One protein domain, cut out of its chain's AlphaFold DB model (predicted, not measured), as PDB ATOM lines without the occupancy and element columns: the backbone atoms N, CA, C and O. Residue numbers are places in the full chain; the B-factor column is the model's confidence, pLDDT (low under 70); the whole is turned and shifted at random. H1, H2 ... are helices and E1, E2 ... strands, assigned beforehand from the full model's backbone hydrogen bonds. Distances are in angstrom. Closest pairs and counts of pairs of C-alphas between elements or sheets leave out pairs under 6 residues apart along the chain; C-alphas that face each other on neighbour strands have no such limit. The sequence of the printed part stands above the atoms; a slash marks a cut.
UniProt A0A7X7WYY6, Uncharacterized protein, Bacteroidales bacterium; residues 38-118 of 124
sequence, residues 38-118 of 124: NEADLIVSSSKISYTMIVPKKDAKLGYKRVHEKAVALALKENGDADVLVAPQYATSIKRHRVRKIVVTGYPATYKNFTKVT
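Overview. This is residues 38 to 118 of the 124 residues of an uncharacterized protein of Bacteroidales bacterium (UniProt A0A7X7WYY6). A long, twisted sheet curls round one helix, H1; E4 runs through the sheet with E1 and E2 on one side and E3 on the other, and E1 with the end of E4 makes an arm beyond the helix. The printed part has 81 residues, with E1, E2, H1, E3, E4 in that order, a mixed class and a branched antiparallel sheet. It is loose, radius of gyration of the C-alphas 14.8 A, spanning 50 by 28 by 17 A.

Along the chain. Find C-alpha 38 at (6.635, 57.814, 33.576), where E1, residues 38 to 44, begins. Next come E2, 49 to 54, H1, 64 to 78, 21.4 A long, and E3, 84 to 95, 28.6 A. E4, 98 to 117, 44.1 A, bends by 81 degrees at residue 101 and ends at (2.741, 60.768, 35.144).

Arrangement. Look along E4: N 41 of E1 is 2.8 A from O 112, N 51 of E2 2.8 A from O 104, and N 91 of E3, its hairpin partner, 2.9 A from O 103. H1, with every O i to N i+4 pair within hydrogen-bond range, is on the sheet; its closest C-alphas to E2 are Ala 75 and Tyr 51, 5.4 A.

Size, cuts and confidence. The printed part has no cut, no long link and no printed residue under 70.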
ATOM      1  N   ASN A  38       5.562  56.926  33.161       85.00
ATOM      2  CA  ASN A  38       6.635  57.814  33.576       85.00
ATOM      3  C   ASN A  38       7.082  58.621  32.360       85.00
ATOM      4  O   ASN A  38       7.229  58.066  31.270       85.00
ATOM      5  N   GLU A  39       7.315  59.903  32.573       89.00
ATOM      6  CA  GLU A  39       8.003  60.782  31.641       89.00
ATOM      7  C   GLU A  39       9.465  60.864  32.065       89.00
ATOM      8  O   GLU A  39       9.785  60.796  33.253       89.00
ATOM      9  N   ALA A  40      10.363  60.941  31.094       92.38
ATOM     10  CA  ALA A  40      11.788  61.074  31.338       92.38
ATOM     11  C   ALA A  40      12.396  61.953  30.253       92.38
ATOM     12  O   ALA A  40      12.008  61.872  29.084       92.38
ATOM     13  N   ASP A  41      13.385  62.743  30.645       93.75
ATOM     14  CA  ASP A  41      14.182  63.520  29.716       93.75
ATOM     15  C   ASP A  41      15.170  62.591  29.009       93.75
ATOM     16  O   ASP A  41      15.849  61.778  29.644       93.75
ATOM     17  N   LEU A  42      15.283  62.720  27.688       94.75
ATOM     18  CA  LEU A  42      16.268  61.988  26.901       94.75
ATOM     19  C   LEU A  42      17.449  62.907  26.579       94.75
ATOM     20  O   LEU A  42      17.338  63.804  25.742       94.75
ATOM     21  N   ILE A  43      18.593  62.672  27.220       95.19
ATOM     22  CA  ILE A  43      19.819  63.425  26.944       95.19
ATOM     23  C   ILE A  43      20.551  62.747  25.798       95.19
ATOM     24  O   ILE A  43      21.116  61.667  25.966       95.19
ATOM     25  N   VAL A  44      20.538  63.393  24.635       95.31
ATOM     26  CA  VAL A  44      21.187  62.903  23.417       95.31
ATOM     27  C   VAL A  44      22.589  63.497  23.309       95.31
ATOM     28  O   VAL A  44      22.763  64.711  23.417       95.31
ATOM     29  N   SER A  45      23.595  62.652  23.076       93.62
ATOM     30  CA  SER A  45      24.953  63.118  22.798       93.62
ATOM     31  C   SER A  45      25.001  63.909  21.489       93.62
ATOM     32  O   SER A  45      24.384  63.525  20.496       93.62
ATOM     33  N   SER A  46      25.790  64.982  21.455       92.81
ATOM     34  CA  SER A  46      26.055  65.745  20.229       92.81
ATOM     35  C   SER A  46      26.964  64.996  19.247       92.81
ATOM     36  O   SER A  46      26.975  65.301  18.055       92.81
ATOM     37  N   SER A  47      27.721  64.003  19.724       93.81
ATOM     38  CA  SER A  47      28.634  63.212  18.904       93.81
ATOM     39  C   SER A  47      27.947  61.979  18.313       93.81
ATOM     40  O   SER A  47      27.368  61.150  19.020       93.81
ATOM     41  N   LYS A  48      28.043  61.831  16.986       94.69
ATOM     42  CA  LYS A  48      27.605  60.621  16.284       94.69
ATOM     43  C   LYS A  48      28.652  59.523  16.461       94.69
ATOM     44  O   LYS A  48      29.810  59.715  16.093       94.69
ATOM     45  N   ILE A  49      28.237  58.359  16.948       95.12
ATOM     46  CA  ILE A  49      29.102  57.180  17.055       95.12
ATOM     47  C   ILE A  49      29.019  56.333  15.786       95.12
ATOM     48  O   ILE A  49      28.002  56.324  15.086       95.12
ATOM     49  N   SER A  50      30.088  55.592  15.501       95.75
ATOM     50  CA  SER A  50      30.129  54.593  14.435       95.75
ATOM     51  C   SER A  50      30.815  53.334  14.941       95.75
ATOM     52  O   SER A  50      32.033  53.296  15.094       95.75
ATOM     53  N   TYR A  51      30.027  52.289  15.162       95.38
ATOM     54  CA  TYR A  51      30.499  51.010  15.662       95.38
ATOM     55  C   TYR A  51      30.454  49.940  14.578       95.38
ATOM     56  O   TYR A  51      29.461  49.795  13.867       95.38
ATOM     57  N   THR A  52      31.523  49.157  14.466       95.75
ATOM     58  CA  THR A  52      31.607  48.046  13.519       95.75
ATOM     59  C   THR A  52      31.676  46.723  14.263       95.75
ATOM     60  O   THR A  52      32.679  46.406  14.890       95.75
ATOM     61  N   MET A  53      30.651  45.893  14.089       94.31
ATOM     62  CA  MET A  53      30.614  44.538  14.623       94.31
ATOM     63  C   MET A  53      30.913  43.512  13.526       94.31
ATOM     64  O   MET A  53      30.200  43.417  12.517       94.31
ATOM     65  N   ILE A  54      31.929  42.677  13.755       94.31
ATOM     66  CA  ILE A  54      32.160  41.459  12.970       94.31
ATOM     67  C   ILE A  54      31.315  40.339  13.577       94.31
ATOM     68  O   ILE A  54      31.527  39.929  14.715       94.31
ATOM     69  N   VAL A  55      30.345  39.830  12.816       92.06
ATOM     70  CA  VAL A  55      29.392  38.830  13.309       92.06
ATOM     71  C   VAL A  55      30.073  37.461  13.388       92.06
ATOM     72  O   VAL A  55      30.437  36.893  12.347       92.06
ATOM     73  N   PRO A  56      30.208  36.863  14.585       91.12
ATOM     74  CA  PRO A  56      30.755  35.522  14.701       91.12
ATOM     75  C   PRO A  56      29.766  34.497  14.132       91.12
ATOM     76  O   PRO A  56      28.548  34.684  14.133       91.12
ATOM     77  N   LYS A  57      30.280  33.352  13.663       86.00
ATOM     78  CA  LYS A  57      29.468  32.314  12.991       86.00
ATOM     79  C   LYS A  57      28.277  31.822  13.831       86.00
ATOM     80  O   LYS A  57      27.276  31.418  13.245       86.00
ATOM     81  N   LYS A  58      28.397  31.849  15.165       86.75
ATOM     82  CA  LYS A  58      27.329  31.492  16.114       86.75
ATOM     83  C   LYS A  58      26.143  32.457  16.041       86.75
ATOM     84  O   LYS A  58      25.006  32.016  15.920       86.75
ATOM     85  N   ASP A  59      26.423  33.756  15.991       86.62
ATOM     86  CA  ASP A  59      25.398  34.798  16.019       86.62
ATOM     87  C   ASP A  59      24.764  35.003  14.643       86.62
ATOM     88  O   ASP A  59      23.598  35.366  14.542       86.62
ATOM     89  N   ALA A  60      25.482  34.666  13.568       83.44
ATOM     90  CA  ALA A  60      24.954  34.708  12.206       83.44
ATOM     91  C   ALA A  60      23.719  33.804  11.987       83.44
ATOM     92  O   ALA A  60      23.037  33.952  10.974       83.44
ATOM     93  N   LYS A  61      23.438  32.864  12.903       82.94
ATOM     94  CA  LYS A  61      22.244  32.003  12.884       82.94
ATOM     95  C   LYS A  61      21.049  32.587  13.654       82.94
ATOM     96  O   LYS A  61      19.952  32.062  13.515       82.94
ATOM     97  N   LEU A  62      21.235  33.649  14.445       81.38
ATOM     98  CA  LEU A  62      20.206  34.207  15.342       81.38
ATOM     99  C   LEU A  62      19.109  35.009  14.615       81.38
ATOM    100  O   LEU A  62      18.158  35.451  15.257       81.38
ATOM    101  N   GLY A  63      19.220  35.179  13.294       83.94
ATOM    102  CA  GLY A  63      18.301  35.971  12.474       83.94
ATOM    103  C   GLY A  63      18.660  37.459  12.445       83.94
ATOM    104  O   GLY A  63      19.296  37.979  13.359       83.94
ATOM    105  N   TYR A  64      18.258  38.160  11.378       87.31
ATOM    106  CA  TYR A  64      18.674  39.545  11.116       87.31
ATOM    107  C   TYR A  64      18.411  40.487  12.295       87.31
ATOM    108  O   TYR A  64      19.330  41.183  12.722       87.31
ATOM    109  N   LYS A  65      17.195  40.467  12.854       91.00
ATOM    110  CA  LYS A  65      16.779  41.368  13.938       91.00
ATOM    111  C   LYS A  65      17.678  41.257  15.175       91.00
ATOM    112  O   LYS A  65      18.259  42.253  15.592       91.00
ATOM    113  N   ARG A  66      17.890  40.041  15.688       92.50
ATOM    114  CA  ARG A  66      18.726  39.809  16.880       92.50
ATOM    115  C   ARG A  66      20.181  40.221  16.677       92.50
ATOM    116  O   ARG A  66      20.825  40.686  17.611       92.50
ATOM    117  N   VAL A  67      20.716  40.051  15.467       93.25
ATOM    118  CA  VAL A  67      22.092  40.475  15.168       93.25
ATOM    119  C   VAL A  67      22.203  42.003  15.181       93.25
ATOM    120  O   VAL A  67      23.198  42.515  15.684       93.25
ATOM    121  N   HIS A  68      21.187  42.733  14.704       93.00
ATOM    122  CA  HIS A  68      21.160  44.199  14.784       93.00
ATOM    123  C   HIS A  68      21.009  44.682  16.231       93.00
ATOM    124  O   HIS A  68      21.779  45.531  16.659       93.00
ATOM    125  N   GLU A  69      20.099  44.090  17.011       93.94
ATOM    126  CA  GLU A  69      19.932  44.406  18.441       93.94
ATOM    127  C   GLU A  69      21.236  44.194  19.219       93.94
ATOM    128  O   GLU A  69      21.652  45.051  19.996       93.94
ATOM    129  N   LYS A  70      21.942  43.089  18.949       94.69
ATOM    130  CA  LYS A  70      23.257  42.828  19.541       94.69
ATOM    131  C   LYS A  70      24.304  43.860  19.118       94.69
ATOM    132  O   LYS A  70      25.108  44.273  19.949       94.69
ATOM    133  N   ALA A  71      24.297  44.271  17.851       95.00
ATOM    134  CA  ALA A  71      25.197  45.299  17.340       95.00
ATOM    135  C   ALA A  71      24.988  46.638  18.060       95.00
ATOM    136  O   ALA A  71      25.959  47.276  18.448       95.00
ATOM    137  N   VAL A  72      23.727  47.031  18.266       95.81
ATOM    138  CA  VAL A  72      23.356  48.245  19.007       95.81
ATOM    139  C   VAL A  72      23.783  48.133  20.465       95.81
ATOM    140  O   VAL A  72      24.408  49.051  20.978       95.81
ATOM    141  N   ALA A  73      23.520  46.998  21.118       95.00
ATOM    142  CA  ALA A  73      23.909  46.790  22.510       95.00
ATOM    143  C   ALA A  73      25.430  46.891  22.711       95.00
ATOM    144  O   ALA A  73      25.885  47.474  23.688       95.00
ATOM    145  N   LEU A  74      26.224  46.343  21.785       94.56
ATOM    146  CA  LEU A  74      27.682  46.475  21.822       94.56
ATOM    147  C   LEU A  74      28.134  47.911  21.533       94.56
ATOM    148  O   LEU A  74      28.990  48.423  22.244       94.56
ATOM    149  N   ALA A  75      27.516  48.577  20.552       94.75
ATOM    150  CA  ALA A  75      27.805  49.975  20.247       94.75
ATOM    151  C   ALA A  75      27.561  50.884  21.460       94.75
ATOM    152  O   ALA A  75      28.391  51.734  21.759       94.75
ATOM    153  N   LEU A  76      26.451  50.695  22.175       95.19
ATOM    154  CA  LEU A  76      26.118  51.489  23.355       95.19
ATOM    155  C   LEU A  76      27.072  51.223  24.525       95.19
ATOM    156  O   LEU A  76      27.542  52.174  25.142       95.19
ATOM    157  N   LYS A  77      27.427  49.955  24.773       94.25
ATOM    158  CA  LYS A  77      28.397  49.577  25.815       94.25
ATOM    159  C   LYS A  77      29.780  50.176  25.579       94.25
ATOM    160  O   LYS A  77      30.377  50.740  26.485       94.25
ATOM    161  N   GLU A  78      30.288  50.091  24.353       91.25
ATOM    162  CA  GLU A  78      31.624  50.611  24.032       91.25
ATOM    163  C   GLU A  78      31.694  52.148  24.024       91.25
ATOM    164  O   GLU A  78      32.782  52.707  24.125       91.25
ATOM    165  N   ASN A  79      30.553  52.839  23.928       88.50
ATOM    166  CA  ASN A  79      30.480  54.300  23.850       88.50
ATOM    167  C   ASN A  79      29.885  54.932  25.124       88.50
ATOM    168  O   ASN A  79      29.175  55.934  25.041       88.50
ATOM    169  N   GLY A  80      30.195  54.363  26.295       85.44
ATOM    170  CA  GLY A  80      29.873  54.956  27.599       85.44
ATOM    171  C   GLY A  80      28.577  54.462  28.240       85.44
ATOM    172  O   GLY A  80      27.952  55.222  28.973       85.44
ATOM    173  N   ASP A  81      28.173  53.219  27.949       89.88
ATOM    174  CA  ASP A  81      27.009  52.550  28.551       89.88
ATOM    175  C   ASP A  81      25.699  53.358  28.446       89.88
ATOM    176  O   ASP A  81      24.910  53.443  29.386       89.88
ATOM    177  N   ALA A  82      25.457  53.959  27.278       92.44
ATOM    178  CA  ALA A  82      24.203  54.654  26.993       92.44
ATOM    179  C   ALA A  82      23.000  53.690  26.910       92.44
ATOM    180  O   ALA A  82      23.137  52.515  26.567       92.44
ATOM    181  N   ASP A  83      21.797  54.209  27.165       93.75
ATOM    182  CA  ASP A  83      20.573  53.401  27.220       93.75
ATOM    183  C   ASP A  83      20.004  53.112  25.827       93.75
ATOM    184  O   ASP A  83      19.527  52.010  25.542       93.75
ATOM    185  N   VAL A  84      20.013  54.121  24.951       94.88
ATOM    186  CA  VAL A  84      19.344  54.075  23.644       94.88
ATOM    187  C   VAL A  84      20.208  54.732  22.580       94.88
ATOM    188  O   VAL A  84      20.923  55.697  22.831       94.88
ATOM    189  N   LEU A  85      20.118  54.219  21.352       96.06
ATOM    190  CA  LEU A  85      20.721  54.839  20.180       96.06
ATOM    191  C   LEU A  85      19.651  55.593  19.382       96.06
ATOM    192  O   LEU A  85      18.748  54.979  18.811       96.06
ATOM    193  N   VAL A  86      19.757  56.918  19.326       95.75
ATOM    194  CA  VAL A  86      18.846  57.795  18.583       95.75
ATOM    195  C   VAL A  86      19.258  57.866  17.115       95.75
ATOM    196  O   VAL A  86      20.446  57.938  16.787       95.75
ATOM    197  N   ALA A  87      18.255  57.848  16.230       94.19
ATOM    198  CA  ALA A  87      18.409  57.842  14.773       94.19
ATOM    199  C   ALA A  87      19.419  56.785  14.265       94.19
ATOM    200  O   ALA A  87      20.384  57.129  13.572       94.19
ATOM    201  N   PRO A  88      19.227  55.495  14.608       94.44
ATOM    202  CA  PRO A  88      20.176  54.460  14.243       94.44
ATOM    203  C   PRO A  88      20.168  54.216  12.729       94.44
ATOM    204  O   PRO A  88      19.120  54.039  12.108       94.44
ATOM    205  N   GLN A  89      21.356  54.153  12.140       95.69
ATOM    206  CA  GLN A  89      21.579  53.764  10.752       95.69
ATOM    207  C   GLN A  89      22.414  52.489  10.716       95.69
ATOM    208  O   GLN A  89      23.403  52.360  11.442       95.69
ATOM    209  N   TYR A  90      22.029  51.569   9.836       95.44
ATOM    210  CA  TYR A  90      22.645  50.256   9.723       95.44
ATOM    211  C   TYR A  90      23.210  50.056   8.323       95.44
ATOM    212  O   TYR A  90      22.480  50.147   7.337       95.44
ATOM    213  N   ALA A  91      24.495  49.721   8.238       95.12
ATOM    214  CA  ALA A  91      25.102  49.214   7.016       95.12
ATOM    215  C   ALA A  91      25.507  47.752   7.226       95.12
ATOM    216  O   ALA A  91      26.395  47.436   8.021       95.12
ATOM    217  N   THR A  92      24.843  46.852   6.506       93.75
ATOM    218  CA  THR A  92      24.940  45.408   6.734       93.75
ATOM    219  C   THR A  92      25.553  44.711   5.526       93.75
ATOM    220  O   THR A  92      25.073  44.839   4.405       93.75
ATOM    221  N   SER A  93      26.604  43.921   5.754       93.12
ATOM    222  CA  SER A  93      27.219  43.068   4.735       93.12
ATOM    223  C   SER A  93      26.735  41.629   4.882       93.12
ATOM    224  O   SER A  93      26.918  40.991   5.929       93.12
ATOM    225  N   ILE A  94      26.134  41.109   3.813       91.81
ATOM    226  CA  ILE A  94      25.567  39.761   3.747       91.81
ATOM    227  C   ILE A  94      26.408  38.924   2.783       91.81
ATOM    228  O   ILE A  94      26.676  39.329   1.656       91.81
ATOM    229  N   LYS A  95      26.804  37.720   3.208       88.75
ATOM    230  CA  LYS A  95      27.492  36.744   2.351       88.75
ATOM    231  C   LYS A  95      26.858  35.372   2.518       88.75
ATOM    232  O   LYS A  95      26.840  34.843   3.632       88.75
ATOM    233  N   ARG A  96      26.393  34.775   1.411       85.94
ATOM    234  CA  ARG A  96      25.690  33.474   1.391       85.94
ATOM    235  C   ARG A  96      24.506  33.450   2.372       85.94
ATOM    236  O   ARG A  96      24.446  32.589   3.246       85.94
ATOM    237  N   HIS A  97      23.634  34.457   2.282       83.50
ATOM    238  CA  HIS A  97      22.445  34.641   3.135       83.50
ATOM    239  C   HIS A  97      22.715  34.787   4.642       83.50
ATOM    240  O   HIS A  97      21.798  34.679   5.451       83.50
ATOM    241  N   ARG A  98      23.968  35.039   5.043       85.38
ATOM    242  CA  ARG A  98      24.345  35.256   6.443       85.38
ATOM    243  C   ARG A  98      24.970  36.625   6.625       85.38
ATOM    244  O   ARG A  98      25.832  37.019   5.838       85.38
ATOM    245  N   VAL A  99      24.586  37.305   7.700       90.12
ATOM    246  CA  VAL A  99      25.191  38.578   8.092       90.12
ATOM    247  C   VAL A  99      26.629  38.345   8.550       90.12
ATOM    248  O   VAL A  99      26.899  37.430   9.329       90.12
ATOM    249  N   ARG A 100      27.564  39.148   8.036       90.69
ATOM    250  CA  ARG A 100      29.001  39.059   8.352       90.69
ATOM    251  C   ARG A 100      29.529  40.277   9.077       90.69
ATOM    252  O   ARG A 100      30.360  40.132   9.965       90.69
ATOM    253  N   LYS A 101      29.054  41.451   8.690       93.44
ATOM    254  CA  LYS A 101      29.480  42.726   9.250       93.44
ATOM    255  C   LYS A 101      28.257  43.612   9.383       93.44
ATOM    256  O   LYS A 101      27.455  43.664   8.451       93.44
ATOM    257  N   ILE A 102      28.138  44.284  10.516       95.25
ATOM    258  CA  ILE A 102      27.176  45.363  10.717       95.25
ATOM    259  C   ILE A 102      27.967  46.585  11.151       95.25
ATOM    260  O   ILE A 102      28.789  46.495  12.059       95.25
ATOM    261  N   VAL A 103      27.720  47.710  10.494       96.19
ATOM    262  CA  VAL A 103      28.129  49.026  10.970       96.19
ATOM    263  C   VAL A 103      26.877  49.720  11.483       96.19
ATOM    264  O   VAL A 103      25.897  49.842  10.748       96.19
ATOM    265  N   VAL A 104      26.903  50.117  12.747       96.62
ATOM    266  CA  VAL A 104      25.828  50.841  13.417       96.62
ATOM    267  C   VAL A 104      26.310  52.259  13.651       96.62
ATOM    268  O   VAL A 104      27.379  52.458  14.222       96.62
ATOM    269  N   THR A 105      25.524  53.242  13.233       96.81
ATOM    270  CA  THR A 105      25.807  54.644  13.542       96.81
ATOM    271  C   THR A 105      24.581  55.322  14.124       96.81
ATOM    272  O   THR A 105      23.461  54.914  13.830       96.81
ATOM    273  N   GLY A 106      24.777  56.339  14.952       96.25
ATOM    274  CA  GLY A 106      23.682  57.060  15.601       96.25
ATOM    275  C   GLY A 106      24.194  57.922  16.745       96.25
ATOM    276  O   GLY A 106      25.405  58.044  16.928       96.25
ATOM    277  N   TYR A 107      23.277  58.504  17.508       96.50
ATOM    278  CA  TYR A 107      23.608  59.332  18.666       96.50
ATOM    279  C   TYR A 107      23.253  58.579  19.949       96.50
ATOM    280  O   TYR A 107      22.078  58.255  20.140       96.50
ATOM    281  N   PRO A 108      24.227  58.232  20.806       95.94
ATOM    282  CA  PRO A 108      23.928  57.587  22.075       95.94
ATOM    283  C   PRO A 108      23.161  58.561  22.973       95.94
ATOM    284  O   PRO A 108      23.437  59.763  22.982       95.94
ATOM    285  N   ALA A 109      22.185  58.041  23.705       95.56
ATOM    286  CA  ALA A 109      21.341  58.815  24.593       95.56
ATOM    287  C   ALA A 109      21.052  58.063  25.894       95.56
ATOM    288  O   ALA A 109      20.976  56.831  25.918       95.56
ATOM    289  N   THR A 110      20.859  58.829  26.962       95.69
ATOM    290  CA  THR A 110      20.616  58.327  28.317       95.69
ATOM    291  C   THR A 110      19.376  59.001  28.879       95.69
ATOM    292  O   THR A 110      19.180  60.208  28.696       95.69
ATOM    293  N   TYR A 111      18.543  58.235  29.574       94.62
ATOM    294  CA  TYR A 111      17.377  58.788  30.251       94.62
ATOM    295  C   TYR A 111      17.777  59.470  31.564       94.62
ATOM    296  O   TYR A 111      18.577  58.948  32.342       94.62
ATOM    297  N   LYS A 112      17.183  60.630  31.845       93.94
ATOM    298  CA  LYS A 112      17.281  61.329  33.132       93.94
ATOM    299  C   LYS A 112      15.905  61.805  33.602       93.94
ATOM    300  O   LYS A 112      14.951  61.830  32.837       93.94
ATOM    301  N   ASN A 113      15.822  62.183  34.879       92.88
ATOM    302  CA  ASN A 113      14.660  62.852  35.478       92.88
ATOM    303  C   ASN A 113      13.325  62.099  35.308       92.88
ATOM    304  O   ASN A 113      12.328  62.662  34.860       92.88
ATOM    305  N   PHE A 114      13.293  60.821  35.689       92.12
ATOM    306  CA  PHE A 114      12.063  60.028  35.660       92.12
ATOM    307  C   PHE A 114      11.001  60.617  36.598       92.12
ATOM    308  O   PHE A 114      11.152  60.594  37.821       92.12
ATOM    309  N   THR A 115       9.904  61.087  36.019       89.62
ATOM    310  CA  THR A 115       8.769  61.684  36.723       89.62
ATOM    311  C   THR A 115       7.538  60.812  36.517       89.62
ATOM    312  O   THR A 115       7.260  60.361  35.409       89.62
ATOM    313  N   LYS A 116       6.794  60.541  37.595       85.38
ATOM    314  CA  LYS A 116       5.545  59.776  37.510       85.38
ATOM    315  C   LYS A 116       4.477  60.640  36.859       85.38
ATOM    316  O   LYS A 116       4.144  61.699  37.383       85.38
ATOM    317  N   VAL A 117       3.905  60.151  35.771       78.81
ATOM    318  CA  VAL A 117       2.741  60.768  35.144       78.81
ATOM    319  C   VAL A 117       1.514  60.133  35.770       78.81
ATOM    320  O   VAL A 117       1.286  58.925  35.657       78.81
ATOM    321  N   THR A 118       0.711  60.937  36.457       70.88
ATOM    322  CA  THR A 118      -0.633  60.512  36.831       70.88
ATOM    323  C   THR A 118      -1.447  60.367  35.547       70.88
ATOM    324  O   THR A 118      -1.547  61.331  34.786       70.88
TER     325      THR A 118